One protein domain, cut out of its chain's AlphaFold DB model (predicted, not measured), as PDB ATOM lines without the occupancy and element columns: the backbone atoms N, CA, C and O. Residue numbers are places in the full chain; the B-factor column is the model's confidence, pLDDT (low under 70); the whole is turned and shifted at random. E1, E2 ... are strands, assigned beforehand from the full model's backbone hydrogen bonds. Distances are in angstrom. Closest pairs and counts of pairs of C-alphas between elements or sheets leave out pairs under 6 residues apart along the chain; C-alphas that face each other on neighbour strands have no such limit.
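AT A GLANCE: This is residues 196 to 211 and 220 to 392 of the 930 residues of an uncharacterized protein of Gemella sp. GH3 (UniProt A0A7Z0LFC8). Two sheets form a sandwich, only partly face to face: a large, curled sheet of eight strands and a smaller sheet of four, E1, E3, E11 and E6, over one face of it. E8 and E7 continue the large sheet past the small one, while residues 259 to 264 stick out elsewhere. The printed part has 189 residues, no named helix and thirteen strands, E1 to E13 in chain order; the class is all strand. The large sheet, in order E2, E13, E12, E5, E10, E9, E8, E7, is mixed, and the small one, in order E1, E3, E11, E6, is antiparallel. The whole is compact, with a radius of gyration of the C-alphas of 18.3 A, and flat, spanning 61 by 45 by 25 A.

IN THESE COORDINATES: E1, residues 196 to 201, begins at C-alpha 196 (233.170, 219.165, 223.987). E2 is residues 226 to 232 and E3 residues 244 to 255, 34.7 A long. E4, residues 264 to 266, runs on into E5, residues 269 to 277, 24.0 A long. E6 is residues 282 to 284, E7 291 to 293, E8 296 to 302, E9 305 to 310 and E10 315 to 321. E11, residues 338 to 351, spans 33.2 A and bends by 62 degrees at residue 341. E12, residues 359 to 370, spans 35.5 A; E13, residues 381 to 391, spans 32.1 A and ends at C-alpha 391 (257.830, 241.852, 207.457).

HOW THE PARTS SIT: E2, an edge strand, is parallel to E13, with N 228 and O 386 2.9 A apart. E12 and E13 form an antiparallel hairpin, with N 383 and O 362 at 2.7 A. E5 is antiparallel to E12, N 275 to O 365 being 2.8 A, and to E10, N 274 to O 318 being 2.8 A. E7, E8, E9 and E10 make a meander, each strand the antiparallel neighbour of the one before; N 308 and O 317 are 2.9 A apart. In the small sheet, N 199 of E1 is 2.9 A from O 249 of E3, N 246 of E3 is 2.9 A from O 349 of E11, and N 283 of E6 is 2.8 A from O 350 of E11. Between the sheets, the closest C-alphas of E1 and E13, Glu 199 and Leu 383, are 6.6 A apart. E4 pairs with no named strand.

THE WHOLE: The C-alphas farthest apart, Gly 235 and Lys 263, are 60.9 A apart. Residues 212 to 219 are not printed, and C-alphas 211 and 220 are 17.3 A apart across the cut. The links E2 to E3 and E10 to E11 are long. Mean pLDDT of the printed part is 76.0, with 48 residues under 70, among them 202 to 211 and 324 to 345.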
ATOM      1  N   ALA A 196     232.034 219.319 224.882       79.94
ATOM      2  CA  ALA A 196     233.170 219.165 223.987       79.94
ATOM      3  C   ALA A 196     233.934 220.492 223.890       79.94
ATOM      4  O   ALA A 196     233.335 221.568 223.946       79.94
ATOM      5  N   ILE A 197     235.252 220.404 223.758       77.12
ATOM      6  CA  ILE A 197     236.191 221.521 223.639       77.12
ATOM      7  C   ILE A 197     237.084 221.227 222.435       77.12
ATOM      8  O   ILE A 197     237.443 220.076 222.211       77.12
ATOM      9  N   ALA A 198     237.439 222.247 221.660       79.31
ATOM     10  CA  ALA A 198     238.405 222.136 220.577       79.31
ATOM     11  C   ALA A 198     239.279 223.390 220.551       79.31
ATOM     12  O   ALA A 198     238.775 224.497 220.758       79.31
ATOM     13  N   GLU A 199     240.567 223.219 220.279       78.94
ATOM     14  CA  GLU A 199     241.544 224.306 220.222       78.94
ATOM     15  C   GLU A 199     242.639 224.035 219.184       78.94
ATOM     16  O   GLU A 199     242.856 222.896 218.760       78.94
ATOM     17  N   TRP A 200     243.346 225.091 218.780       81.50
ATOM     18  CA  TRP A 200     244.578 224.968 218.005       81.50
ATOM     19  C   TRP A 200     245.767 224.636 218.918       81.50
ATOM     20  O   TRP A 200     245.896 225.197 220.002       81.50
ATOM     21  N   TYR A 201     246.681 223.788 218.449       74.62
ATOM     22  CA  TYR A 201     247.907 223.407 219.150       74.62
ATOM     23  C   TYR A 201     249.155 223.859 218.375       74.62
ATOM     24  O   TYR A 201     249.253 223.648 217.167       74.62
ATOM     25  N   HIS A 202     250.127 224.479 219.060       62.31
ATOM     26  CA  HIS A 202     251.392 224.933 218.464       62.31
ATOM     27  C   HIS A 202     252.579 224.607 219.390       62.31
ATOM     28  O   HIS A 202     252.783 225.240 220.428       62.31
ATOM     29  N   GLY A 203     253.352 223.577 219.025       48.94
ATOM     30  CA  GLY A 203     254.277 222.834 219.894       48.94
ATOM     31  C   GLY A 203     255.570 223.523 220.347       48.94
ATOM     32  O   GLY A 203     256.630 222.948 220.150       48.94
ATOM     33  N   ASN A 204     255.491 224.717 220.947       38.88
ATOM     34  CA  ASN A 204     256.477 225.278 221.904       38.88
ATOM     35  C   ASN A 204     256.110 226.682 222.421       38.88
ATOM     36  O   ASN A 204     256.894 227.338 223.106       38.88
ATOM     37  N   SER A 205     254.903 227.153 222.134       39.97
ATOM     38  CA  SER A 205     254.370 228.389 222.683       39.97
ATOM     39  C   SER A 205     252.946 228.093 223.108       39.97
ATOM     40  O   SER A 205     252.044 228.088 222.273       39.97
ATOM     41  N   TYR A 206     252.753 227.839 224.407       36.00
ATOM     42  CA  TYR A 206     251.458 228.097 225.028       36.00
ATOM     43  C   TYR A 206     251.027 229.477 224.528       36.00
ATOM     44  O   TYR A 206     251.831 230.412 224.657       36.00
ATOM     45  N   PRO A 207     249.851 229.641 223.900       37.62
ATOM     46  CA  PRO A 207     249.348 230.977 223.654       37.62
ATOM     47  C   PRO A 207     249.354 231.674 225.014       37.62
ATOM     48  O   PRO A 207     248.659 231.277 225.944       37.62
ATOM     49  N   ARG A 208     250.244 232.657 225.172       33.31
ATOM     50  CA  ARG A 208     250.509 233.375 226.426       33.31
ATOM     51  C   ARG A 208     249.390 234.391 226.702       33.31
ATOM     52  O   ARG A 208     249.651 235.536 227.049       33.31
ATOM     53  N   ALA A 209     248.157 233.954 226.452       32.41
ATOM     54  CA  ALA A 209     246.890 234.643 226.624       32.41
ATOM     55  C   ALA A 209     245.838 233.730 227.294       32.41
ATOM     56  O   ALA A 209     244.663 234.058 227.272       32.41
ATOM     57  N   ILE A 210     246.242 232.602 227.903       36.00
ATOM     58  CA  ILE A 210     245.381 231.813 228.810       36.00
ATOM     59  C   ILE A 210     245.675 232.194 230.273       36.00
ATOM     60  O   ILE A 210     245.767 231.339 231.144       36.00
ATOM     61  N   ASP A 211     245.860 233.485 230.540       33.50
ATOM     62  CA  ASP A 211     245.692 234.028 231.887       33.50
ATOM     63  C   ASP A 211     244.508 234.996 231.815       33.50
ATOM     64  O   ASP A 211     244.502 235.924 231.008       33.50
ATOM     65  N   LYS A 220     229.370 229.883 226.628       35.03
ATOM     66  CA  LYS A 220     230.158 229.958 225.392       35.03
ATOM     67  C   LYS A 220     231.645 229.796 225.698       35.03
ATOM     68  O   LYS A 220     232.318 230.758 226.045       35.03
ATOM     69  N   LEU A 221     232.150 228.585 225.486       45.47
ATOM     70  CA  LEU A 221     233.581 228.315 225.349       45.47
ATOM     71  C   LEU A 221     234.061 229.008 224.061       45.47
ATOM     72  O   LEU A 221     233.782 228.530 222.962       45.47
ATOM     73  N   LYS A 222     234.685 230.185 224.166       43.88
ATOM     74  CA  LYS A 222     235.319 230.841 223.015       43.88
ATOM     75  C   LYS A 222     236.675 230.176 222.786       43.88
ATOM     76  O   LYS A 222     237.518 230.234 223.670       43.88
ATOM     77  N   SER A 223     236.900 229.562 221.626       52.97
ATOM     78  CA  SER A 223     238.276 229.370 221.163       52.97
ATOM     79  C   SER A 223     238.776 230.737 220.700       52.97
ATOM     80  O   SER A 223     238.201 231.314 219.768       52.97
ATOM     81  N   ASP A 224     239.790 231.287 221.352       63.00
ATOM     82  CA  ASP A 224     240.413 232.516 220.874       63.00
ATOM     83  C   ASP A 224     240.992 232.307 219.469       63.00
ATOM     84  O   ASP A 224     241.444 231.214 219.115       63.00
ATOM     85  N   THR A 225     240.938 233.347 218.636       74.50
ATOM     86  CA  THR A 225     241.510 233.310 217.286       74.50
ATOM     87  C   THR A 225     242.997 232.989 217.370       74.50
ATOM     88  O   THR A 225     243.757 233.752 217.968       74.50
ATOM     89  N   LEU A 226     243.435 231.900 216.729       79.88
ATOM     90  CA  LEU A 226     244.860 231.622 216.590       79.88
ATOM     91  C   LEU A 226     245.485 232.689 215.693       79.88
ATOM     92  O   LEU A 226     245.151 232.805 214.516       79.88
ATOM     93  N   LEU A 227     246.430 233.438 216.247       80.50
ATOM     94  CA  LEU A 227     247.230 234.401 215.504       80.50
ATOM     95  C   LEU A 227     248.503 233.708 215.022       80.50
ATOM     96  O   LEU A 227     249.416 233.459 215.810       80.50
ATOM     97  N   TYR A 228     248.557 233.373 213.734       79.44
ATOM     98  CA  TYR A 228     249.690 232.681 213.129       79.44
ATOM     99  C   TYR A 228     250.556 233.680 212.357       79.44
ATOM    100  O   TYR A 228     250.184 234.161 211.288       79.44
ATOM    101  N   ASN A 229     251.728 234.006 212.893       81.88
ATOM    102  CA  ASN A 229     252.662 234.929 212.251       81.88
ATOM    103  C   ASN A 229     253.380 234.258 211.069       81.88
ATOM    104  O   ASN A 229     253.941 233.171 211.210       81.88
ATOM    105  N   VAL A 230     253.396 234.926 209.915       79.25
ATOM    106  CA  VAL A 230     254.005 234.440 208.671       79.25
ATOM    107  C   VAL A 230     255.073 235.425 208.213       79.25
ATOM    108  O   VAL A 230     254.793 236.598 207.977       79.25
ATOM    109  N   ASN A 231     256.303 234.936 208.090       79.94
ATOM    110  CA  ASN A 231     257.442 235.714 207.613       79.94
ATOM    111  C   ASN A 231     257.322 235.946 206.104       79.94
ATOM    112  O   ASN A 231     257.308 234.973 205.350       79.94
ATOM    113  N   LEU A 232     257.237 237.209 205.681       74.06
ATOM    114  CA  LEU A 232     256.972 237.585 204.290       74.06
ATOM    115  C   LEU A 232     257.859 238.737 203.816       74.06
ATOM    116  O   LEU A 232     258.284 239.595 204.595       74.06
ATOM    117  N   THR A 233     258.102 238.776 202.511       76.19
ATOM    118  CA  THR A 233     258.698 239.935 201.842       76.19
ATOM    119  C   THR A 233     257.650 241.046 201.725       76.19
ATOM    120  O   THR A 233     256.453 240.786 201.581       76.19
ATOM    121  N   GLU A 234     258.077 242.305 201.817       70.00
ATOM    122  CA  GLU A 234     257.169 243.449 201.690       70.00
ATOM    123  C   GLU A 234     256.441 243.425 200.334       70.00
ATOM    124  O   GLU A 234     257.061 243.258 199.285       70.00
ATOM    125  N   GLY A 235     255.110 243.550 200.365       72.19
ATOM    126  CA  GLY A 235     254.243 243.462 199.183       72.19
ATOM    127  C   GLY A 235     253.547 242.110 198.965       72.19
ATOM    128  O   GLY A 235     252.639 242.041 198.138       72.19
ATOM    129  N   GLU A 236     253.894 241.056 199.711       78.69
ATOM    130  CA  GLU A 236     253.147 239.790 199.667       78.69
ATOM    131  C   GLU A 236     251.771 239.917 200.347       78.69
ATOM    132  O   GLU A 236     251.627 240.531 201.407       78.69
ATOM    133  N   THR A 237     250.746 239.322 199.729       80.12
ATOM    134  CA  THR A 237     249.338 239.409 200.166       80.12
ATOM    135  C   THR A 237     248.766 238.083 200.684       80.12
ATOM    136  O   THR A 237     247.638 238.055 201.182       80.12
ATOM    137  N   ALA A 238     249.537 236.991 200.606       86.19
ATOM    138  CA  ALA A 238     249.155 235.644 201.035       86.19
ATOM    139  C   ALA A 238     250.355 234.873 201.617       86.19
ATOM    140  O   ALA A 238     251.502 235.250 201.396       86.19
ATOM    141  N   THR A 239     250.106 233.753 202.305       80.62
ATOM    142  CA  THR A 239     251.142 232.919 202.958       80.62
ATOM    143  C   THR A 239     252.089 232.161 202.007       80.62
ATOM    144  O   THR A 239     252.922 231.386 202.473       80.62
ATOM    145  N   GLY A 240     251.950 232.336 200.688       82.38
ATOM    146  CA  GLY A 240     252.751 231.658 199.664       82.38
ATOM    147  C   GLY A 240     252.444 230.162 199.484       82.38
ATOM    148  O   GLY A 240     251.567 229.589 200.132       82.38
ATOM    149  N   THR A 241     253.176 229.507 198.575       81.31
ATOM    150  CA  THR A 241     252.933 228.106 198.169       81.31
ATOM    151  C   THR A 241     253.537 227.063 199.112       81.31
ATOM    152  O   THR A 241     253.183 225.887 199.021       81.31
ATOM    153  N   THR A 242     254.428 227.470 200.021       82.19
ATOM    154  CA  THR A 242     255.024 226.565 201.012       82.19
ATOM    155  C   THR A 242     254.000 226.261 202.113       82.19
ATOM    156  O   THR A 242     253.507 227.198 202.738       82.19
ATOM    157  N   PRO A 243     253.659 224.985 202.380       83.88
ATOM    158  CA  PRO A 243     252.622 224.653 203.352       83.88
ATOM    159  C   PRO A 243     253.004 225.001 204.798       83.88
ATOM    160  O   PRO A 243     254.027 224.540 205.305       83.88
ATOM    161  N   LEU A 244     252.139 225.749 205.486       85.69
ATOM    162  CA  LEU A 244     252.213 225.988 206.930       85.69
ATOM    163  C   LEU A 244     251.491 224.864 207.674       85.69
ATOM    164  O   LEU A 244     250.341 224.568 207.358       85.69
ATOM    165  N   ASN A 245     252.139 224.238 208.655       88.06
ATOM    166  CA  ASN A 245     251.539 223.145 209.422       88.06
ATOM    167  C   ASN A 245     250.666 223.690 210.553       88.06
ATOM    168  O   ASN A 245     251.123 224.512 211.341       88.06
ATOM    169  N   LEU A 246     249.442 223.181 210.659       86.38
ATOM    170  CA  LEU A 246     248.517 223.499 211.739       86.38
ATOM    171  C   LEU A 246     248.048 222.209 212.413       86.38
ATOM    172  O   LEU A 246     247.968 221.156 211.776       86.38
ATOM    173  N   GLU A 247     247.692 222.299 213.686       86.19
ATOM    174  CA  GLU A 247     247.242 221.159 214.475       86.19
ATOM    175  C   GLU A 247     246.108 221.573 215.408       86.19
ATOM    176  O   GLU A 247     246.106 222.682 215.935       86.19
ATOM    177  N   THR A 248     245.154 220.676 215.629       82.56
ATOM    178  CA  THR A 248     244.066 220.875 216.594       82.56
ATOM    179  C   THR A 248     244.049 219.771 217.636       82.56
ATOM    180  O   THR A 248     244.469 218.644 217.363       82.56
ATOM    181  N   LYS A 249     243.526 220.099 218.818       79.88
ATOM    182  CA  LYS A 249     243.180 219.153 219.877       79.88
ATOM    183  C   LYS A 249     241.705 219.276 220.199       79.88
ATOM    184  O   LYS A 249     241.171 220.383 220.243       79.88
ATOM    185  N   VAL A 250     241.064 218.144 220.453       77.31
ATOM    186  CA  VAL A 250     239.672 218.088 220.895       77.31
ATOM    187  C   VAL A 250     239.641 217.394 222.256       77.31
ATOM    188  O   VAL A 250     240.377 216.439 222.496       77.31
ATOM    189  N   GLY A 251     238.765 217.817 223.159       76.62
ATOM    190  CA  GLY A 251     238.489 217.126 224.420       76.62
ATOM    191  C   GLY A 251     236.990 216.939 224.615       76.62
ATOM    192  O   GLY A 251     236.224 217.875 224.394       76.62
ATOM    193  N   ILE A 252     236.565 215.759 225.069       76.94
ATOM    194  CA  ILE A 252     235.170 215.500 225.440       76.94
ATOM    195  C   ILE A 252     235.119 215.156 226.926       76.94
ATOM    196  O   ILE A 252     235.743 214.200 227.383       76.94
ATOM    197  N   ASN A 253     234.388 215.960 227.693       73.75
ATOM    198  CA  ASN A 253     234.511 216.005 229.145       73.75
ATOM    199  C   ASN A 253     233.149 215.924 229.848       73.75
ATOM    200  O   ASN A 253     232.090 216.181 229.262       73.75
ATOM    201  N   LEU A 254     233.187 215.585 231.137       71.44
ATOM    202  CA  LEU A 254     232.067 215.753 232.055       71.44
ATOM    203  C   LEU A 254     232.260 217.055 232.838       71.44
ATOM    204  O   LEU A 254     233.206 217.197 233.615       71.44
ATOM    205  N   LYS A 255     231.324 217.991 232.688       68.69
ATOM    206  CA  LYS A 255     231.181 219.108 233.626       68.69
ATOM    207  C   LYS A 255     230.426 218.604 234.862       68.69
ATOM    208  O   LYS A 255     229.253 218.243 234.749       68.69
ATOM    209  N   VAL A 256     231.115 218.543 236.005       60.81
ATOM    210  CA  VAL A 256     230.624 217.964 237.269       60.81
ATOM    211  C   VAL A 256     229.438 218.782 237.790       60.81
ATOM    212  O   VAL A 256     229.537 220.000 237.926       60.81
ATOM    213  N   GLN A 257     228.320 218.113 238.086       56.66
ATOM    214  CA  GLN A 257     227.168 218.672 238.806       56.66
ATOM    215  C   GLN A 257     227.152 218.157 240.261       56.66
ATOM    216  O   GLN A 257     227.826 217.174 240.576       56.66
ATOM    217  N   GLU A 258     226.404 218.814 241.155       53.84
ATOM    218  CA  GLU A 258     226.225 218.362 242.547       53.84
ATOM    219  C   GLU A 258     225.704 216.908 242.604       53.84
ATOM    220  O   GLU A 258     224.792 216.544 241.865       53.84
ATOM    221  N   GLY A 259     226.282 216.069 243.479       55.53
ATOM    222  CA  GLY A 259     225.834 214.680 243.715       55.53
ATOM    223  C   GLY A 259     226.707 213.557 243.127       55.53
ATOM    224  O   GLY A 259     226.335 212.387 243.200       55.53
ATOM    225  N   ILE A 260     227.872 213.880 242.560       57.38
ATOM    226  CA  ILE A 260     228.829 212.913 241.994       57.38
ATOM    227  C   ILE A 260     229.708 212.308 243.110       57.38
ATOM    228  O   ILE A 260     230.333 213.034 243.880       57.38
ATOM    229  N   THR A 261     229.746 210.972 243.210       54.78
ATOM    230  CA  THR A 261     230.569 210.224 244.184       54.78
ATOM    231  C   THR A 261     231.976 209.934 243.634       54.78
ATOM    232  O   THR A 261     232.253 210.152 242.462       54.78
ATOM    233  N   SER A 262     232.905 209.405 244.436       56.25
ATOM    234  CA  SER A 262     234.254 209.025 243.965       56.25
ATOM    235  C   SER A 262     234.300 207.751 243.097       56.25
ATOM    236  O   SER A 262     235.383 207.315 242.702       56.25
ATOM    237  N   LYS A 263     233.148 207.134 242.792       63.16
ATOM    238  CA  LYS A 263     233.031 205.834 242.106       63.16
ATOM    239  C   LYS A 263     232.277 205.934 240.767       63.16
ATOM    240  O   LYS A 263     231.357 205.157 240.521       63.16
ATOM    241  N   LEU A 264     232.641 206.896 239.914       71.44
ATOM    242  CA  LEU A 264     232.059 207.043 238.573       71.44
ATOM    243  C   LEU A 264     232.852 206.306 237.490       71.44
ATOM    244  O   LEU A 264     234.085 206.353 237.456       71.44
ATOM    245  N   SER A 265     232.108 205.723 236.554       73.25
ATOM    246  CA  SER A 265     232.626 205.060 235.356       73.25
ATOM    247  C   SER A 265     232.072 205.731 234.099       73.25
ATOM    248  O   SER A 265     230.867 205.975 234.005       73.25
ATOM    249  N   LEU A 266     232.922 206.012 233.109       74.69
ATOM    250  CA  LEU A 266     232.442 206.475 231.804       74.69
ATOM    251  C   LEU A 266     231.658 205.340 231.138       74.69
ATOM    252  O   LEU A 266     232.143 204.207 231.081       74.69
ATOM    253  N   LYS A 267     230.459 205.632 230.625       79.69
ATOM    254  CA  LYS A 267     229.694 204.654 229.846       79.69
ATOM    255  C   LYS A 267     230.491 204.239 228.591       79.69
ATOM    256  O   LYS A 267     231.099 205.114 227.971       79.69
ATOM    257  N   PRO A 268     230.518 202.952 228.189       78.19
ATOM    258  CA  PRO A 268     231.321 202.507 227.049       78.19
ATOM    259  C   PRO A 268     230.994 203.242 225.750       78.19
ATOM    260  O   PRO A 268     229.838 203.316 225.322       78.19
ATOM    261  N   VAL A 269     232.035 203.798 225.133       82.06
ATOM    262  CA  VAL A 269     231.942 204.605 223.914       82.06
ATOM    263  C   VAL A 269     232.149 203.704 222.705       82.06
ATOM    264  O   VAL A 269     233.197 203.081 222.567       82.06
ATOM    265  N   GLU A 270     231.174 203.664 221.802       87.69
ATOM    266  CA  GLU A 270     231.271 202.931 220.540       87.69
ATOM    267  C   GLU A 270     232.171 203.687 219.556       87.69
ATOM    268  O   GLU A 270     233.124 203.126 219.011       87.69
ATOM    269  N   TYR A 271     231.904 204.984 219.371       89.44
ATOM    270  CA  TYR A 271     232.764 205.864 218.591       89.44
ATOM    271  C   TYR A 271     232.643 207.337 218.987       89.44
ATOM    272  O   TYR A 271     231.628 207.799 219.517       89.44
ATOM    273  N   VAL A 272     233.683 208.089 218.632       89.56
ATOM    274  CA  VAL A 272     233.666 209.550 218.537       89.56
ATOM    275  C   VAL A 272     233.908 209.929 217.083       89.56
ATOM    276  O   VAL A 272     234.852 209.444 216.461       89.56
ATOM    277  N   LYS A 273     233.042 210.781 216.538       92.19
ATOM    278  CA  LYS A 273     233.099 211.291 215.172       92.19
ATOM    279  C   LYS A 273     233.296 212.801 215.197       92.19
ATOM    280  O   LYS A 273     232.491 213.522 215.776       92.19
ATOM    281  N   GLU A 274     234.333 213.260 214.515       92.25
ATOM    282  CA  GLU A 274     234.664 214.669 214.322       92.25
ATOM    283  C   GLU A 274     234.504 214.999 212.833       92.25
ATOM    284  O   GLU A 274     235.077 214.316 211.983       92.25
ATOM    285  N   VAL A 275     233.717 216.020 212.492       94.75
ATOM    286  CA  VAL A 275     233.546 216.491 211.109       94.75
ATOM    287  C   VAL A 275     234.018 217.932 211.011       94.75
ATOM    288  O   VAL A 275     233.309 218.861 211.395       94.75
ATOM    289  N   TYR A 276     235.218 218.118 210.472       94.75
ATOM    290  CA  TYR A 276     235.793 219.426 210.202       94.75
ATOM    291  C   TYR A 276     235.304 219.946 208.851       94.75
ATOM    292  O   TYR A 276     235.368 219.239 207.850       94.75
ATOM    293  N   THR A 277     234.857 221.198 208.804       96.25
ATOM    294  CA  THR A 277     234.593 221.948 207.567       96.25
ATOM    295  C   THR A 277     235.708 222.968 207.380       96.25
ATOM    296  O   THR A 277     235.950 223.774 208.282       96.25
ATOM    297  N   LEU A 278     236.395 222.903 206.237       95.81
ATOM    298  CA  LEU A 278     237.647 223.618 205.995       95.81
ATOM    299  C   LEU A 278     237.487 224.759 204.970       95.81
ATOM    300  O   LEU A 278     236.883 224.545 203.916       95.81
ATOM    301  N   PRO A 279     238.090 225.940 205.198       94.62
ATOM    302  CA  PRO A 279     238.152 227.023 204.210       94.62
ATOM    303  C   PRO A 279     239.046 226.638 203.020       94.62
ATOM    304  O   PRO A 279     239.857 225.723 203.143       94.62
ATOM    305  N   GLU A 280     238.926 227.322 201.877       91.06
ATOM    306  CA  GLU A 280     239.577 226.940 200.604       91.06
ATOM    307  C   GLU A 280     241.093 226.700 200.706       91.06
ATOM    308  O   GLU A 280     241.616 225.777 200.087       91.06
ATOM    309  N   THR A 281     241.787 227.485 201.528       92.31
ATOM    310  CA  THR A 281     243.253 227.520 201.606       92.31
ATOM    311  C   THR A 281     243.854 226.620 202.696       92.31
ATOM    312  O   THR A 281     245.068 226.635 202.893       92.31
ATOM    313  N   ILE A 282     243.033 225.838 203.417       92.94
ATOM    314  CA  ILE A 282     243.472 224.937 204.504       92.94
ATOM    315  C   ILE A 282     243.083 223.497 204.196       92.94
ATOM    316  O   ILE A 282     241.921 223.148 204.282       92.94
ATOM    317  N   GLU A 283     244.017 222.608 203.915       92.31
ATOM    318  CA  GLU A 283     243.737 221.195 203.625       92.31
ATOM    319  C   GLU A 283     244.160 220.275 204.775       92.31
ATOM    320  O   GLU A 283     245.033 220.646 205.560       92.31
ATOM    321  N   PRO A 284     243.616 219.051 204.886       91.88
ATOM    322  CA  PRO A 284     244.172 218.068 205.805       91.88
ATOM    323  C   PRO A 284     245.594 217.682 205.391       91.88
ATOM    324  O   PRO A 284     245.936 217.576 204.207       91.88
ATOM    325  N   ARG A 285     246.435 217.418 206.388       88.44
ATOM    326  CA  ARG A 285     247.766 216.854 206.184       88.44
ATOM    327  C   ARG A 285     247.673 215.328 206.240       88.44
ATOM    328  O   ARG A 285     247.659 214.734 207.313       88.44
ATOM    329  N   MET A 286     247.588 214.707 205.069       79.12
ATOM    330  CA  MET A 286     247.460 213.252 204.921       79.12
ATOM    331  C   MET A 286     248.797 212.528 205.142       79.12
ATOM    332  O   MET A 286     249.864 213.094 204.892       79.12
ATOM    333  N   SER A 287     248.740 211.270 205.591       68.56
ATOM    334  CA  SER A 287     249.914 210.389 205.638       68.56
ATOM    335  C   SER A 287     250.245 209.840 204.245       68.56
ATOM    336  O   SER A 287     249.396 209.814 203.354       68.56
ATOM    337  N   ASN A 288     251.474 209.350 204.057       67.19
ATOM    338  CA  ASN A 288     251.951 208.837 202.763       67.19
ATOM    339  C   ASN A 288     251.186 207.593 202.250       67.19
ATOM    340  O   ASN A 288     251.405 207.186 201.114       67.19
ATOM    341  N   ASN A 289     250.297 207.001 203.057       76.50
ATOM    342  CA  ASN A 289     249.556 205.774 202.742       76.50
ATOM    343  C   ASN A 289     248.068 206.023 202.416       76.50
ATOM    344  O   ASN A 289     247.266 205.092 202.488       76.50
ATOM    345  N   ALA A 290     247.668 207.264 202.118       81.12
ATOM    346  CA  ALA A 290     246.282 207.575 201.768       81.12
ATOM    347  C   ALA A 290     245.871 206.966 200.416       81.12
ATOM    348  O   ALA A 290     246.626 207.010 199.444       81.12
ATOM    349  N   VAL A 291     244.653 206.426 200.352       84.56
ATOM    350  CA  VAL A 291     244.039 205.918 199.120       84.56
ATOM    351  C   VAL A 291     243.024 206.942 198.626       84.56
ATOM    352  O   VAL A 291     242.116 207.329 199.366       84.56
ATOM    353  N   THR A 292     243.165 207.365 197.369       82.19
ATOM    354  CA  THR A 292     242.309 208.388 196.753       82.19
ATOM    355  C   THR A 292     241.427 207.778 195.672       82.19
ATOM    356  O   THR A 292     241.917 207.072 194.792       82.19
ATOM    357  N   ASN A 293     240.133 208.098 195.703       83.06
ATOM    358  CA  ASN A 293     239.179 207.761 194.652       83.06
ATOM    359  C   ASN A 293     238.380 209.013 194.261       83.06
ATOM    360  O   ASN A 293     237.447 209.422 194.954       83.06
ATOM    361  N   GLY A 294     238.780 209.659 193.164       86.94
ATOM    362  CA  GLY A 294     238.203 210.937 192.749       86.94
ATOM    363  C   GLY A 294     238.491 212.050 193.762       86.94
ATOM    364  O   GLY A 294     239.651 212.333 194.054       86.94
ATOM    365  N   THR A 295     237.440 212.691 194.284       86.19
ATOM    366  CA  THR A 295     237.539 213.805 195.247       86.19
ATOM    367  C   THR A 295     237.695 213.360 196.701       86.19
ATOM    368  O   THR A 295     237.923 214.219 197.558       86.19
ATOM    369  N   ILE A 296     237.568 212.057 196.980       89.12
ATOM    370  CA  ILE A 296     237.597 211.481 198.327       89.12
ATOM    371  C   ILE A 296     238.948 210.805 198.577       89.12
ATOM    372  O   ILE A 296     239.374 209.937 197.811       89.12
ATOM    373  N   ALA A 297     239.605 211.179 199.674       86.56
ATOM    374  CA  ALA A 297     240.818 210.541 200.176       86.56
ATOM    375  C   ALA A 297     240.550 209.877 201.531       86.56
ATOM    376  O   ALA A 297     239.951 210.491 202.408       86.56
ATOM    377  N   THR A 298     241.016 208.640 201.717       87.44
ATOM    378  CA  THR A 298     240.838 207.868 202.960       87.44
ATOM    379  C   THR A 298     242.173 207.352 203.480       87.44
ATOM    380  O   THR A 298     243.035 206.937 202.702       87.44
ATOM    381  N   TRP A 299     242.378 207.392 204.798       90.25
ATOM    382  CA  TRP A 299     243.584 206.854 205.428       90.25
ATOM    383  C   TRP A 299     243.356 206.477 206.891       90.25
ATOM    384  O   TRP A 299     242.454 206.982 207.559       90.25
ATOM    385  N   LYS A 300     244.226 205.602 207.405       82.94
ATOM    386  CA  LYS A 300     244.298 205.280 208.833       82.94
ATOM    387  C   LYS A 300     245.340 206.161 209.501       82.94
ATOM    388  O   LYS A 300     246.496 206.183 209.076       82.94
ATOM    389  N   ILE A 301     244.925 206.885 210.538       75.44
ATOM    390  CA  ILE A 301     245.840 207.692 211.361       75.44
ATOM    391  C   ILE A 301     246.588 206.763 212.327       75.44
ATOM    392  O   ILE A 301     247.803 206.858 212.465       75.44
ATOM    393  N   GLN A 302     245.858 205.833 212.948       77.19
ATOM    394  CA  GLN A 302     246.361 204.799 213.854       77.19
ATOM    395  C   GLN A 302     245.360 203.630 213.914       77.19
ATOM    396  O   GLN A 302     244.275 203.708 213.334       77.19
ATOM    397  N   ALA A 303     245.696 202.540 214.612       78.06
ATOM    398  CA  ALA A 303     244.755 201.439 214.824       78.06
ATOM    399  C   ALA A 303     243.462 201.945 215.503       78.06
ATOM    400  O   ALA A 303     243.526 202.667 216.496       78.06
ATOM    401  N   GLY A 304     242.297 201.597 214.943       82.94
ATOM    402  CA  GLY A 304     240.987 202.035 215.449       82.94
ATOM    403  C   GLY A 304     240.578 203.470 215.086       82.94
ATOM    404  O   GLY A 304     239.573 203.950 215.608       82.94
ATOM    405  N   VAL A 305     241.323 204.162 214.211       87.06
ATOM    406  CA  VAL A 305     240.995 205.527 213.764       87.06
ATOM    407  C   VAL A 305     241.007 205.629 212.244       87.06
ATOM    408  O   VAL A 305     242.064 205.519 211.615       87.06
ATOM    409  N   ASP A 306     239.839 205.926 211.684       89.94
ATOM    410  CA  ASP A 306     239.642 206.135 210.254       89.94
ATOM    411  C   ASP A 306     239.433 207.623 209.959       89.94
ATOM    412  O   ASP A 306     238.760 208.334 210.712       89.94
ATOM    413  N   ALA A 307     240.014 208.097 208.858       90.94
ATOM    414  CA  ALA A 307     239.839 209.456 208.371       90.94
ATOM    415  C   ALA A 307     239.463 209.465 206.885       90.94
ATOM    416  O   ALA A 307     240.026 208.719 206.082       90.94
ATOM    417  N   GLU A 308     238.528 210.343 206.533       93.81
ATOM    418  CA  GLU A 308     238.043 210.563 205.173       93.81
ATOM    419  C   GLU A 308     237.963 212.061 204.889       93.81
ATOM    420  O   GLU A 308     237.376 212.817 205.661       93.81
ATOM    421  N   TYR A 309     238.527 212.496 203.767       94.06
ATOM    422  CA  TYR A 309     238.435 213.868 203.296       94.06
ATOM    423  C   TYR A 309     237.776 213.942 201.927       94.06
ATOM    424  O   TYR A 309     238.299 213.393 200.960       94.06
ATOM    425  N   ASP A 310     236.673 214.682 201.840       94.19
ATOM    426  CA  ASP A 310     236.006 215.015 200.586       94.19
ATOM    427  C   ASP A 310     236.351 216.451 200.183       94.19
ATOM    428  O   ASP A 310     235.895 217.430 200.782       94.19
ATOM    429  N   SER A 311     237.161 216.575 199.135       90.12
ATOM    430  CA  SER A 311     237.602 217.869 198.609       90.12
ATOM    431  C   SER A 311     236.484 218.675 197.937       90.12
ATOM    432  O   SER A 311     236.606 219.897 197.862       90.12
ATOM    433  N   SER A 312     235.384 218.040 197.510       92.38
ATOM    434  CA  SER A 312     234.242 218.728 196.886       92.38
ATOM    435  C   SER A 312     233.371 219.460 197.910       92.38
ATOM    436  O   SER A 312     232.908 220.570 197.656       92.38
ATOM    437  N   THR A 313     233.196 218.869 199.096       94.19
ATOM    438  CA  THR A 313     232.454 219.471 200.215       94.19
ATOM    439  C   THR A 313     233.358 220.128 201.252       94.19
ATOM    440  O   THR A 313     232.853 220.770 202.174       94.19
ATOM    441  N   ARG A 314     234.685 219.997 201.096       94.94
ATOM    442  CA  ARG A 314     235.714 220.530 202.001       94.94
ATOM    443  C   ARG A 314     235.555 220.011 203.434       94.94
ATOM    444  O   ARG A 314     235.794 220.740 204.400       94.94
ATOM    445  N   LYS A 315     235.133 218.749 203.573       96.19
ATOM    446  CA  LYS A 315     234.869 218.112 204.869       96.19
ATOM    447  C   LYS A 315     235.856 216.995 205.161       96.19
ATOM    448  O   LYS A 315     235.994 216.067 204.371       96.19
ATOM    449  N   LEU A 316     236.506 217.076 206.319       94.62
ATOM    450  CA  LEU A 316     237.317 216.005 206.893       94.62
ATOM    451  C   LEU A 316     236.515 215.330 208.006       94.62
ATOM    452  O   LEU A 316     236.175 215.969 208.997       94.62
ATOM    453  N   THR A 317     236.242 214.042 207.854       94.56
ATOM    454  CA  THR A 317     235.616 213.199 208.869       94.56
ATOM    455  C   THR A 317     236.679 212.326 209.522       94.56
ATOM    456  O   THR A 317     237.388 211.610 208.824       94.56
ATOM    457  N   ILE A 318     236.768 212.352 210.849       91.50
ATOM    458  CA  ILE A 318     237.611 211.455 211.645       91.50
ATOM    459  C   ILE A 318     236.697 210.647 212.561       91.50
ATOM    460  O   ILE A 318     235.884 211.223 213.282       91.50
ATOM    461  N   ILE A 319     236.816 209.319 212.540       91.56
ATOM    462  CA  ILE A 319     236.067 208.411 213.414       91.56
ATOM    463  C   ILE A 319     237.056 207.603 214.243       91.56
ATOM    464  O   ILE A 319     237.929 206.921 213.708       91.56
ATOM    465  N   ARG A 320     236.904 207.677 215.563       88.81
ATOM    466  CA  ARG A 320     237.681 206.912 216.539       88.81
ATOM    467  C   ARG A 320     236.766 205.866 217.151       88.81
ATOM    468  O   ARG A 320     235.819 206.229 217.845       88.81
ATOM    469  N   TYR A 321     237.037 204.594 216.888       87.12
ATOM    470  CA  TYR A 321     236.250 203.477 217.409       87.12
ATOM    471  C   TYR A 321     236.794 203.026 218.757       87.12
ATOM    472  O   TYR A 321     238.007 202.881 218.911       87.12
ATOM    473  N   LYS A 322     235.890 202.783 219.711       80.88
ATOM    474  CA  LYS A 322     236.201 202.296 221.063       80.88
ATOM    475  C   LYS A 322     237.399 203.017 221.708       80.88
ATOM    476  O   LYS A 322     238.367 202.356 222.092       80.88
ATOM    477  N   PRO A 323     237.389 204.364 221.786       73.81
ATOM    478  CA  PRO A 323     238.497 205.097 222.389       73.81
ATOM    479  C   PRO A 323     238.676 204.659 223.849       73.81
ATOM    480  O   PRO A 323     237.703 204.582 224.600       73.81
ATOM    481  N   SER A 324     239.911 204.351 224.249       56.88
ATOM    482  CA  SER A 324     240.211 203.911 225.613       56.88
ATOM    483  C   SER A 324     239.994 205.037 226.628       56.88
ATOM    484  O   SER A 324     240.264 206.214 226.379       56.88
ATOM    485  N   THR A 325     239.542 204.665 227.823       54.53
ATOM    486  CA  THR A 325     239.463 205.526 229.009       54.53
ATOM    487  C   THR A 325     240.850 205.714 229.625       54.53
ATOM    488  O   THR A 325     241.084 205.357 230.777       54.53
ATOM    489  N   ILE A 326     241.814 206.254 228.876       43.78
ATOM    490  CA  ILE A 326     243.088 206.653 229.486       43.78
ATOM    491  C   ILE A 326     242.815 207.910 230.314       43.78
ATOM    492  O   ILE A 326     242.630 208.998 229.772       43.78
ATOM    493  N   TYR A 327     242.764 207.733 231.635       44.66
ATOM    494  CA  TYR A 327     242.940 208.795 232.622       44.66
ATOM    495  C   TYR A 327     244.362 209.354 232.478       44.66
ATOM    496  O   TYR A 327     245.260 208.987 233.236       44.66
ATOM    497  N   ASP A 328     244.599 210.216 231.492       35.94
ATOM    498  CA  ASP A 328     245.826 211.006 231.472       35.94
ATOM    499  C   ASP A 328     245.635 212.178 232.440       35.94
ATOM    500  O   ASP A 328     245.059 213.212 232.111       35.94
ATOM    501  N   ASN A 329     246.110 212.000 233.675       36.06
ATOM    502  CA  ASN A 329     246.139 213.013 234.742       36.06
ATOM    503  C   ASN A 329     247.102 214.186 234.442       36.06
ATOM    504  O   ASN A 329     247.572 214.870 235.352       36.06
ATOM    505  N   TRP A 330     247.413 214.452 233.176       33.53
ATOM    506  CA  TRP A 330     248.285 215.544 232.759       33.53
ATOM    507  C   TRP A 330     247.507 216.848 232.572       33.53
ATOM    508  O   TRP A 330     247.576 217.469 231.518       33.53
ATOM    509  N   HIS A 331     246.792 217.306 233.602       44.56
ATOM    510  CA  HIS A 331     246.351 218.701 233.649       44.56
ATOM    511  C   HIS A 331     246.737 219.346 234.971       44.56
ATOM    512  O   HIS A 331     246.136 219.139 236.023       44.56
ATOM    513  N   TRP A 332     247.790 220.150 234.864       34.84
ATOM    514  CA  TRP A 332     248.182 221.159 235.827       34.84
ATOM    515  C   TRP A 332     246.973 222.009 236.254       34.84
ATOM    516  O   TRP A 332     246.180 222.439 235.420       34.84
ATOM    517  N   TYR A 333     246.861 222.200 237.572       38.31
ATOM    518  CA  TYR A 333     246.127 223.230 238.314       38.31
ATOM    519  C   TYR A 333     245.264 224.186 237.470       38.31
ATOM    520  O   TYR A 333     245.832 225.038 236.800       38.31
ATOM    521  N   THR A 334     243.923 224.111 237.557       38.72
ATOM    522  CA  THR A 334     243.049 225.321 237.543       38.72
ATOM    523  C   THR A 334     241.538 225.096 237.715       38.72
ATOM    524  O   THR A 334     240.862 226.083 237.996       38.72
ATOM    525  N   ASN A 335     240.949 223.887 237.627       43.06
ATOM    526  CA  ASN A 335     239.489 223.781 237.843       43.06
ATOM    527  C   ASN A 335     238.995 222.477 238.518       43.06
ATOM    528  O   ASN A 335     239.055 221.417 237.898       43.06
ATOM    529  N   PRO A 336     238.440 222.529 239.747       46.72
ATOM    530  CA  PRO A 336     237.905 221.359 240.455       46.72
ATOM    531  C   PRO A 336     236.553 220.829 239.919       46.72
ATOM    532  O   PRO A 336     236.014 219.882 240.486       46.72
ATOM    533  N   HIS A 337     235.989 221.401 238.844       50.09
ATOM    534  CA  HIS A 337     234.632 221.079 238.359       50.09
ATOM    535  C   HIS A 337     234.560 220.371 236.994       50.09
ATOM    536  O   HIS A 337     233.466 220.204 236.445       50.09
ATOM    537  N   ILE A 338     235.689 219.947 236.421       52.28
ATOM    538  CA  ILE A 338     235.722 219.215 235.145       52.28
ATOM    539  C   ILE A 338     236.459 217.894 235.356       52.28
ATOM    540  O   ILE A 338     237.659 217.880 235.610       52.28
ATOM    541  N   VAL A 339     235.730 216.783 235.233       54.38
ATOM    542  CA  VAL A 339     236.316 215.439 235.147       54.38
ATOM    543  C   VAL A 339     236.405 215.129 233.661       54.38
ATOM    544  O   VAL A 339     235.400 214.880 232.991       54.38
ATOM    545  N   GLY A 340     237.605 215.283 233.121       51.31
ATOM    546  CA  GLY A 340     237.822 215.368 231.688       51.31
ATOM    547  C   GLY A 340     238.869 214.397 231.182       51.31
ATOM    548  O   GLY A 340     239.869 214.159 231.852       51.31
ATOM    549  N   ASN A 341     238.628 213.862 229.987       51.53
ATOM    550  CA  ASN A 341     239.596 213.084 229.234       51.53
ATOM    551  C   ASN A 341     239.975 213.883 227.976       51.53
ATOM    552  O   ASN A 341     239.143 214.107 227.095       51.53
ATOM    553  N   TRP A 342     241.236 214.303 227.878       48.44
ATOM    554  CA  TRP A 342     241.792 215.017 226.722       48.44
ATOM    555  C   TRP A 342     242.269 214.064 225.612       48.44
ATOM    556  O   TRP A 342     243.329 214.259 225.027       48.44
ATOM    557  N   ASN A 343     241.489 213.023 225.304       52.22
ATOM    558  CA  ASN A 343     241.849 212.024 224.286       52.22
ATOM    559  C   ASN A 343     240.912 211.957 223.073       52.22
ATOM    560  O   ASN A 343     240.815 210.916 222.422       52.22
ATOM    561  N   SER A 344     240.263 213.054 222.678       54.50
ATOM    562  CA  SER A 344     239.836 213.151 221.271       54.50
ATOM    563  C   SER A 344     241.032 213.651 220.464       54.50
ATOM    564  O   SER A 344     241.447 214.801 220.551       54.50
ATOM    565  N   GLY A 345     241.699 212.705 219.805       63.09
ATOM    566  CA  GLY A 345     243.039 212.900 219.263       63.09
ATOM    567  C   GLY A 345     243.187 214.042 218.253       63.09
ATOM    568  O   GLY A 345     242.234 214.672 217.808       63.09
ATOM    569  N   GLN A 346     244.428 214.261 217.842       77.31
ATOM    570  CA  GLN A 346     244.809 215.402 217.018       77.31
ATOM    571  C   GLN A 346     244.323 215.280 215.568       77.31
ATOM    572  O   GLN A 346     244.313 214.182 214.995       77.31
ATOM    573  N   ALA A 347     243.989 216.425 214.967       85.69
ATOM    574  CA  ALA A 347     243.845 216.575 213.522       85.69
ATOM    575  C   ALA A 347     244.891 217.564 212.992       85.69
ATOM    576  O   ALA A 347     245.110 218.629 213.574       85.69
ATOM    577  N   TYR A 348     245.526 217.191 211.882       88.25
ATOM    578  CA  TYR A 348     246.630 217.928 211.275       88.25
ATOM    579  C   TYR A 348     246.195 218.541 209.949       88.25
ATOM    580  O   TYR A 348     245.617 217.864 209.094       88.25
ATOM    581  N   PHE A 349     246.539 219.807 209.751       91.19
ATOM    582  CA  PHE A 349     246.211 220.571 208.557       91.19
ATOM    583  C   PHE A 349     247.455 221.234 207.973       91.19
ATOM    584  O   PHE A 349     248.499 221.360 208.618       91.19
ATOM    585  N   LYS A 350     247.326 221.665 206.726       90.75
ATOM    586  CA  LYS A 350     248.298 222.479 206.016       90.75
ATOM    587  C   LYS A 350     247.589 223.687 205.410       90.75
ATOM    588  O   LYS A 350     246.523 223.533 204.820       90.75
ATOM    589  N   ALA A 351     248.172 224.869 205.539       90.56
ATOM    590  CA  ALA A 351     247.670 226.086 204.914       90.56
ATOM    591  C   ALA A 351     248.619 226.544 203.803       90.56
ATOM    592  O   ALA A 351     249.826 226.650 204.023       90.56
ATOM    593  N   THR A 352     248.085 226.809 202.612       90.06
ATOM    594  CA  THR A 352     248.834 227.296 201.442       90.06
ATOM    595  C   THR A 352     248.072 228.440 200.791       90.06
ATOM    596  O   THR A 352     246.848 228.409 200.725       90.06
ATOM    597  N   ASN A 353     248.787 229.464 200.319       91.31
ATOM    598  CA  ASN A 353     248.214 230.666 199.702       91.31
ATOM    599  C   ASN A 353     247.048 231.275 200.512       91.31
ATOM    600  O   ASN A 353     246.088 231.783 199.938       91.31
ATOM    601  N   SER A 354     247.108 231.207 201.847       90.88
ATOM    602  CA  SER A 354     246.043 231.733 202.705       90.88
ATOM    603  C   SER A 354     246.086 233.264 202.747       90.88
ATOM    604  O   SER A 354     247.185 233.826 202.773       90.88
ATOM    605  N   PRO A 355     244.931 233.956 202.756       91.19
ATOM    606  CA  PRO A 355     244.887 235.411 202.845       91.19
ATOM    607  C   PRO A 355     245.430 235.902 204.190       91.19
ATOM    608  O   PRO A 355     245.193 235.297 205.237       91.19
ATOM    609  N   LEU A 356     246.141 237.026 204.152       86.31
ATOM    610  CA  LEU A 356     246.692 237.669 205.343       86.31
ATOM    611  C   LEU A 356     245.666 238.594 206.003       86.31
ATOM    612  O   LEU A 356     244.768 239.114 205.338       86.31
ATOM    613  N   ASN A 357     245.810 238.807 207.315       85.31
ATOM    614  CA  ASN A 357     244.962 239.680 208.141       85.31
ATOM    615  C   ASN A 357     243.454 239.406 207.977       85.31
ATOM    616  O   ASN A 357     242.619 240.299 208.110       85.31
ATOM    617  N   THR A 358     243.110 238.164 207.640       89.25
ATOM    618  CA  THR A 358     241.744 237.705 207.401       89.25
ATOM    619  C   THR A 358     241.492 236.497 208.287       89.25
ATOM    620  O   THR A 358     242.295 235.565 208.306       89.25
ATOM    621  N   ILE A 359     240.377 236.508 209.021       89.06
ATOM    622  CA  ILE A 359     239.993 235.385 209.877       89.06
ATOM    623  C   ILE A 359     239.387 234.287 209.005       89.06
ATOM    624  O   ILE A 359     238.331 234.467 208.395       89.06
ATOM    625  N   LEU A 360     240.043 233.133 208.982       91.44
ATOM    626  CA  LEU A 360     239.520 231.897 208.426       91.44
ATOM    627  C   LEU A 360     238.919 231.055 209.551       91.44
ATOM    628  O   LEU A 360     239.499 230.931 210.626       91.44
ATOM    629  N   ASN A 361     237.757 230.457 209.301       91.50
ATOM    630  CA  ASN A 361     237.062 229.630 210.282       91.50
ATOM    631  C   ASN A 361     237.120 228.166 209.858       91.50
ATOM    632  O   ASN A 361     236.535 227.790 208.842       91.50
ATOM    633  N   VAL A 362     237.782 227.339 210.661       92.50
ATOM    634  CA  VAL A 362     237.593 225.887 210.627       92.50
ATOM    635  C   VAL A 362     236.490 225.560 211.618       92.50
ATOM    636  O   VAL A 362     236.541 226.003 212.757       92.50
ATOM    637  N   THR A 363     235.472 224.803 211.225       92.56
ATOM    638  CA  THR A 363     234.419 224.398 212.174       92.56
ATOM    639  C   THR A 363     234.427 222.902 212.375       92.56
ATOM    640  O   THR A 363     234.589 222.196 211.385       92.56
ATOM    641  N   VAL A 364     234.188 222.427 213.594       92.06
ATOM    642  CA  VAL A 364     234.110 221.000 213.912       92.06
ATOM    643  C   VAL A 364     232.761 220.661 214.542       92.06
ATOM    644  O   VAL A 364     232.330 221.271 215.523       92.06
ATOM    645  N   ASP A 365     232.080 219.693 213.938       92.81
ATOM    646  CA  ASP A 365     230.888 219.046 214.475       92.81
ATOM    647  C   ASP A 365     231.323 217.738 215.152       92.81
ATOM    648  O   ASP A 365     231.962 216.897 214.519       92.81
ATOM    649  N   ILE A 366     231.010 217.578 216.440       89.94
ATOM    650  CA  ILE A 366     231.442 216.423 217.238       89.94
ATOM    651  C   ILE A 366     230.213 215.606 217.629       89.94
ATOM    652  O   ILE A 366     229.253 216.135 218.194       89.94
ATOM    653  N   THR A 367     230.265 214.305 217.364       91.94
ATOM    654  CA  THR A 367     229.235 213.338 217.741       91.94
ATOM    655  C   THR A 367     229.874 212.186 218.502       91.94
ATOM    656  O   THR A 367     230.857 211.608 218.046       91.94
ATOM    657  N   GLN A 368     229.304 211.819 219.644       89.94
ATOM    658  CA  GLN A 368     229.707 210.653 220.424       89.94
ATOM    659  C   GLN A 368     228.550 209.665 220.504       89.94
ATOM    660  O   GLN A 368     227.407 210.042 220.750       89.94
ATOM    661  N   LYS A 369     228.852 208.388 220.299       90.75
ATOM    662  CA  LYS A 369     227.888 207.295 220.396       90.75
ATOM    663  C   LYS A 369     228.364 206.330 221.472       90.75
ATOM    664  O   LYS A 369     229.495 205.853 221.419       90.75
ATOM    665  N   TYR A 370     227.497 206.058 222.438       87.12
ATOM    666  CA  TYR A 370     227.668 204.967 223.395       87.12
ATOM    667  C   TYR A 370     226.948 203.721 222.871       87.12
ATOM    668  O   TYR A 370     225.975 203.858 222.126       87.12
ATOM    669  N   GLU A 371     227.400 202.530 223.270       83.19
ATOM    670  CA  GLU A 371     226.897 201.247 222.736       83.19
ATOM    671  C   GLU A 371     225.354 201.157 222.788       83.19
ATOM    672  O   GLU A 371     224.705 200.904 221.772       83.19
ATOM    673  N   ASP A 372     224.757 201.516 223.930       83.19
ATOM    674  CA  ASP A 372     223.316 201.356 224.193       83.19
ATOM    675  C   ASP A 372     222.510 202.675 224.192       83.19
ATOM    676  O   ASP A 372     221.347 202.688 224.585       83.19
ATOM    677  N   GLU A 373     223.097 203.801 223.772       84.81
ATOM    678  CA  GLU A 373     222.431 205.123 223.787       84.81
ATOM    679  C   GLU A 373     222.332 205.724 222.386       84.81
ATOM    680  O   GLU A 373     223.190 205.447 221.550       84.81
ATOM    681  N   PRO A 374     221.351 206.584 222.075       90.12
ATOM    682  CA  PRO A 374     221.381 207.342 220.829       90.12
ATOM    683  C   PRO A 374     222.667 208.179 220.716       90.12
ATOM    684  O   PRO A 374     223.258 208.593 221.713       90.12
ATOM    685  N   ALA A 375     223.108 208.438 219.484       90.75
ATOM    686  CA  ALA A 375     224.262 209.300 219.256       90.75
ATOM    687  C   ALA A 375     223.977 210.721 219.777       90.75
ATOM    688  O   ALA A 375     222.965 211.333 219.429       90.75
ATOM    689  N   GLN A 376     224.886 211.242 220.592       89.19
ATOM    690  CA  GLN A 376     224.851 212.590 221.137       89.19
ATOM    691  C   GLN A 376     225.708 213.507 220.269       89.19
ATOM    692  O   GLN A 376     226.891 213.249 220.053       89.19
ATOM    693  N   THR A 377     225.126 214.608 219.802       90.81
ATOM    694  CA  THR A 377     225.852 215.651 219.070       90.81
ATOM    695  C   THR A 377     226.100 216.834 219.993       90.81
ATOM    696  O   THR A 377     225.179 217.328 220.643       90.81
ATOM    697  N   PHE A 378     227.349 217.283 220.053       85.44
ATOM    698  CA  PHE A 378     227.738 218.454 220.829       85.44
ATOM    699  C   PHE A 378     227.506 219.737 220.030       85.44
ATOM    700  O   PHE A 378     227.276 219.719 218.820       85.44
ATOM    701  N   GLN A 379     227.571 220.877 220.717       82.81
ATOM    702  CA  GLN A 379     227.535 222.169 220.047       82.81
ATOM    703  C   GLN A 379     228.674 222.260 219.023       82.81
ATOM    704  O   GLN A 379     229.827 221.982 219.344       82.81
ATOM    705  N   LYS A 380     228.343 222.699 217.805       85.81
ATOM    706  CA  LYS A 380     229.323 222.995 216.761       85.81
ATOM    707  C   LYS A 380     230.345 224.017 217.258       85.81
ATOM    708  O   LYS A 380     229.968 225.116 217.675       85.81
ATOM    709  N   LEU A 381     231.624 223.672 217.161       86.62
ATOM    710  CA  LEU A 381     232.730 224.537 217.558       86.62
ATOM    711  C   LEU A 381     233.331 225.207 216.321       86.62
ATOM    712  O   LEU A 381     233.363 224.632 215.232       86.62
ATOM    713  N   THR A 382     233.777 226.448 216.471       88.56
ATOM    714  CA  THR A 382     234.458 227.216 215.419       88.56
ATOM    715  C   THR A 382     235.833 227.572 215.931       88.56
ATOM    716  O   THR A 382     235.901 228.152 216.999       88.56
ATOM    717  N   LEU A 383     236.868 227.234 215.170       88.44
ATOM    718  CA  LEU A 383     238.285 227.466 215.416       88.44
ATOM    719  C   LEU A 383     238.765 228.573 214.460       88.44
ATOM    720  O   LEU A 383     239.085 228.285 213.298       88.44
ATOM    721  N   PRO A 384     238.776 229.843 214.898       87.50
ATOM    722  CA  PRO A 384     239.230 230.948 214.071       87.50
ATOM    723  C   PRO A 384     240.762 230.965 213.994       87.50
ATOM    724  O   PRO A 384     241.448 230.710 214.984       87.50
ATOM    725  N   ILE A 385     241.305 231.274 212.818       86.56
ATOM    726  CA  ILE A 385     242.739 231.480 212.581       86.56
ATOM    727  C   ILE A 385     242.957 232.717 211.707       86.56
ATOM    728  O   ILE A 385     242.245 232.926 210.727       86.56
ATOM    729  N   GLU A 386     243.944 233.537 212.051       87.19
ATOM    730  CA  GLU A 386     244.363 234.716 211.295       87.19
ATOM    731  C   GLU A 386     245.861 234.611 210.983       87.19
ATOM    732  O   GLU A 386     246.686 234.516 211.895       87.19
ATOM    733  N   PHE A 387     246.224 234.653 209.698       84.69
ATOM    734  CA  PHE A 387     247.624 234.711 209.276       84.69
ATOM    735  C   PHE A 387     248.099 236.161 209.230       84.69
ATOM    736  O   PHE A 387     247.590 236.953 208.438       84.69
ATOM    737  N   ARG A 388     249.079 236.523 210.060       81.81
ATOM    738  CA  ARG A 388     249.588 237.898 210.149       81.81
ATOM    739  C   ARG A 388     250.934 238.037 209.450       81.81
ATOM    740  O   ARG A 388     251.831 237.245 209.742       81.81
ATOM    741  N   PRO A 389     251.114 239.034 208.565       81.50
ATOM    742  CA  PRO A 389     252.409 239.291 207.966       81.50
ATOM    743  C   PRO A 389     253.375 239.791 209.035       81.50
ATOM    744  O   PRO A 389     253.097 240.748 209.758       81.50
ATOM    745  N   VAL A 390     254.543 239.168 209.084       78.50
ATOM    746  CA  VAL A 390     255.717 239.699 209.761       78.50
ATOM    747  C   VAL A 390     256.717 240.053 208.673       78.50
ATOM    748  O   VAL A 390     257.347 239.176 208.081       78.50
ATOM    749  N   TYR A 391     256.824 241.348 208.383       80.19
ATOM    750  CA  TYR A 391     257.830 241.852 207.457       80.19
ATOM    751  C   TYR A 391     259.204 241.832 208.109       80.19
ATOM    752  O   TYR A 391     259.348 242.071 209.314       80.19
ATOM    753  N   PHE A 392     260.222 241.545 207.302       74.38
ATOM    754  CA  PHE A 392     261.582 241.500 207.800       74.38
ATOM    755  C   PHE A 392     262.019 242.881 208.298       74.38
ATOM    756  O   PHE A 392     262.030 243.859 207.555       74.38
TER     757      PHE A 392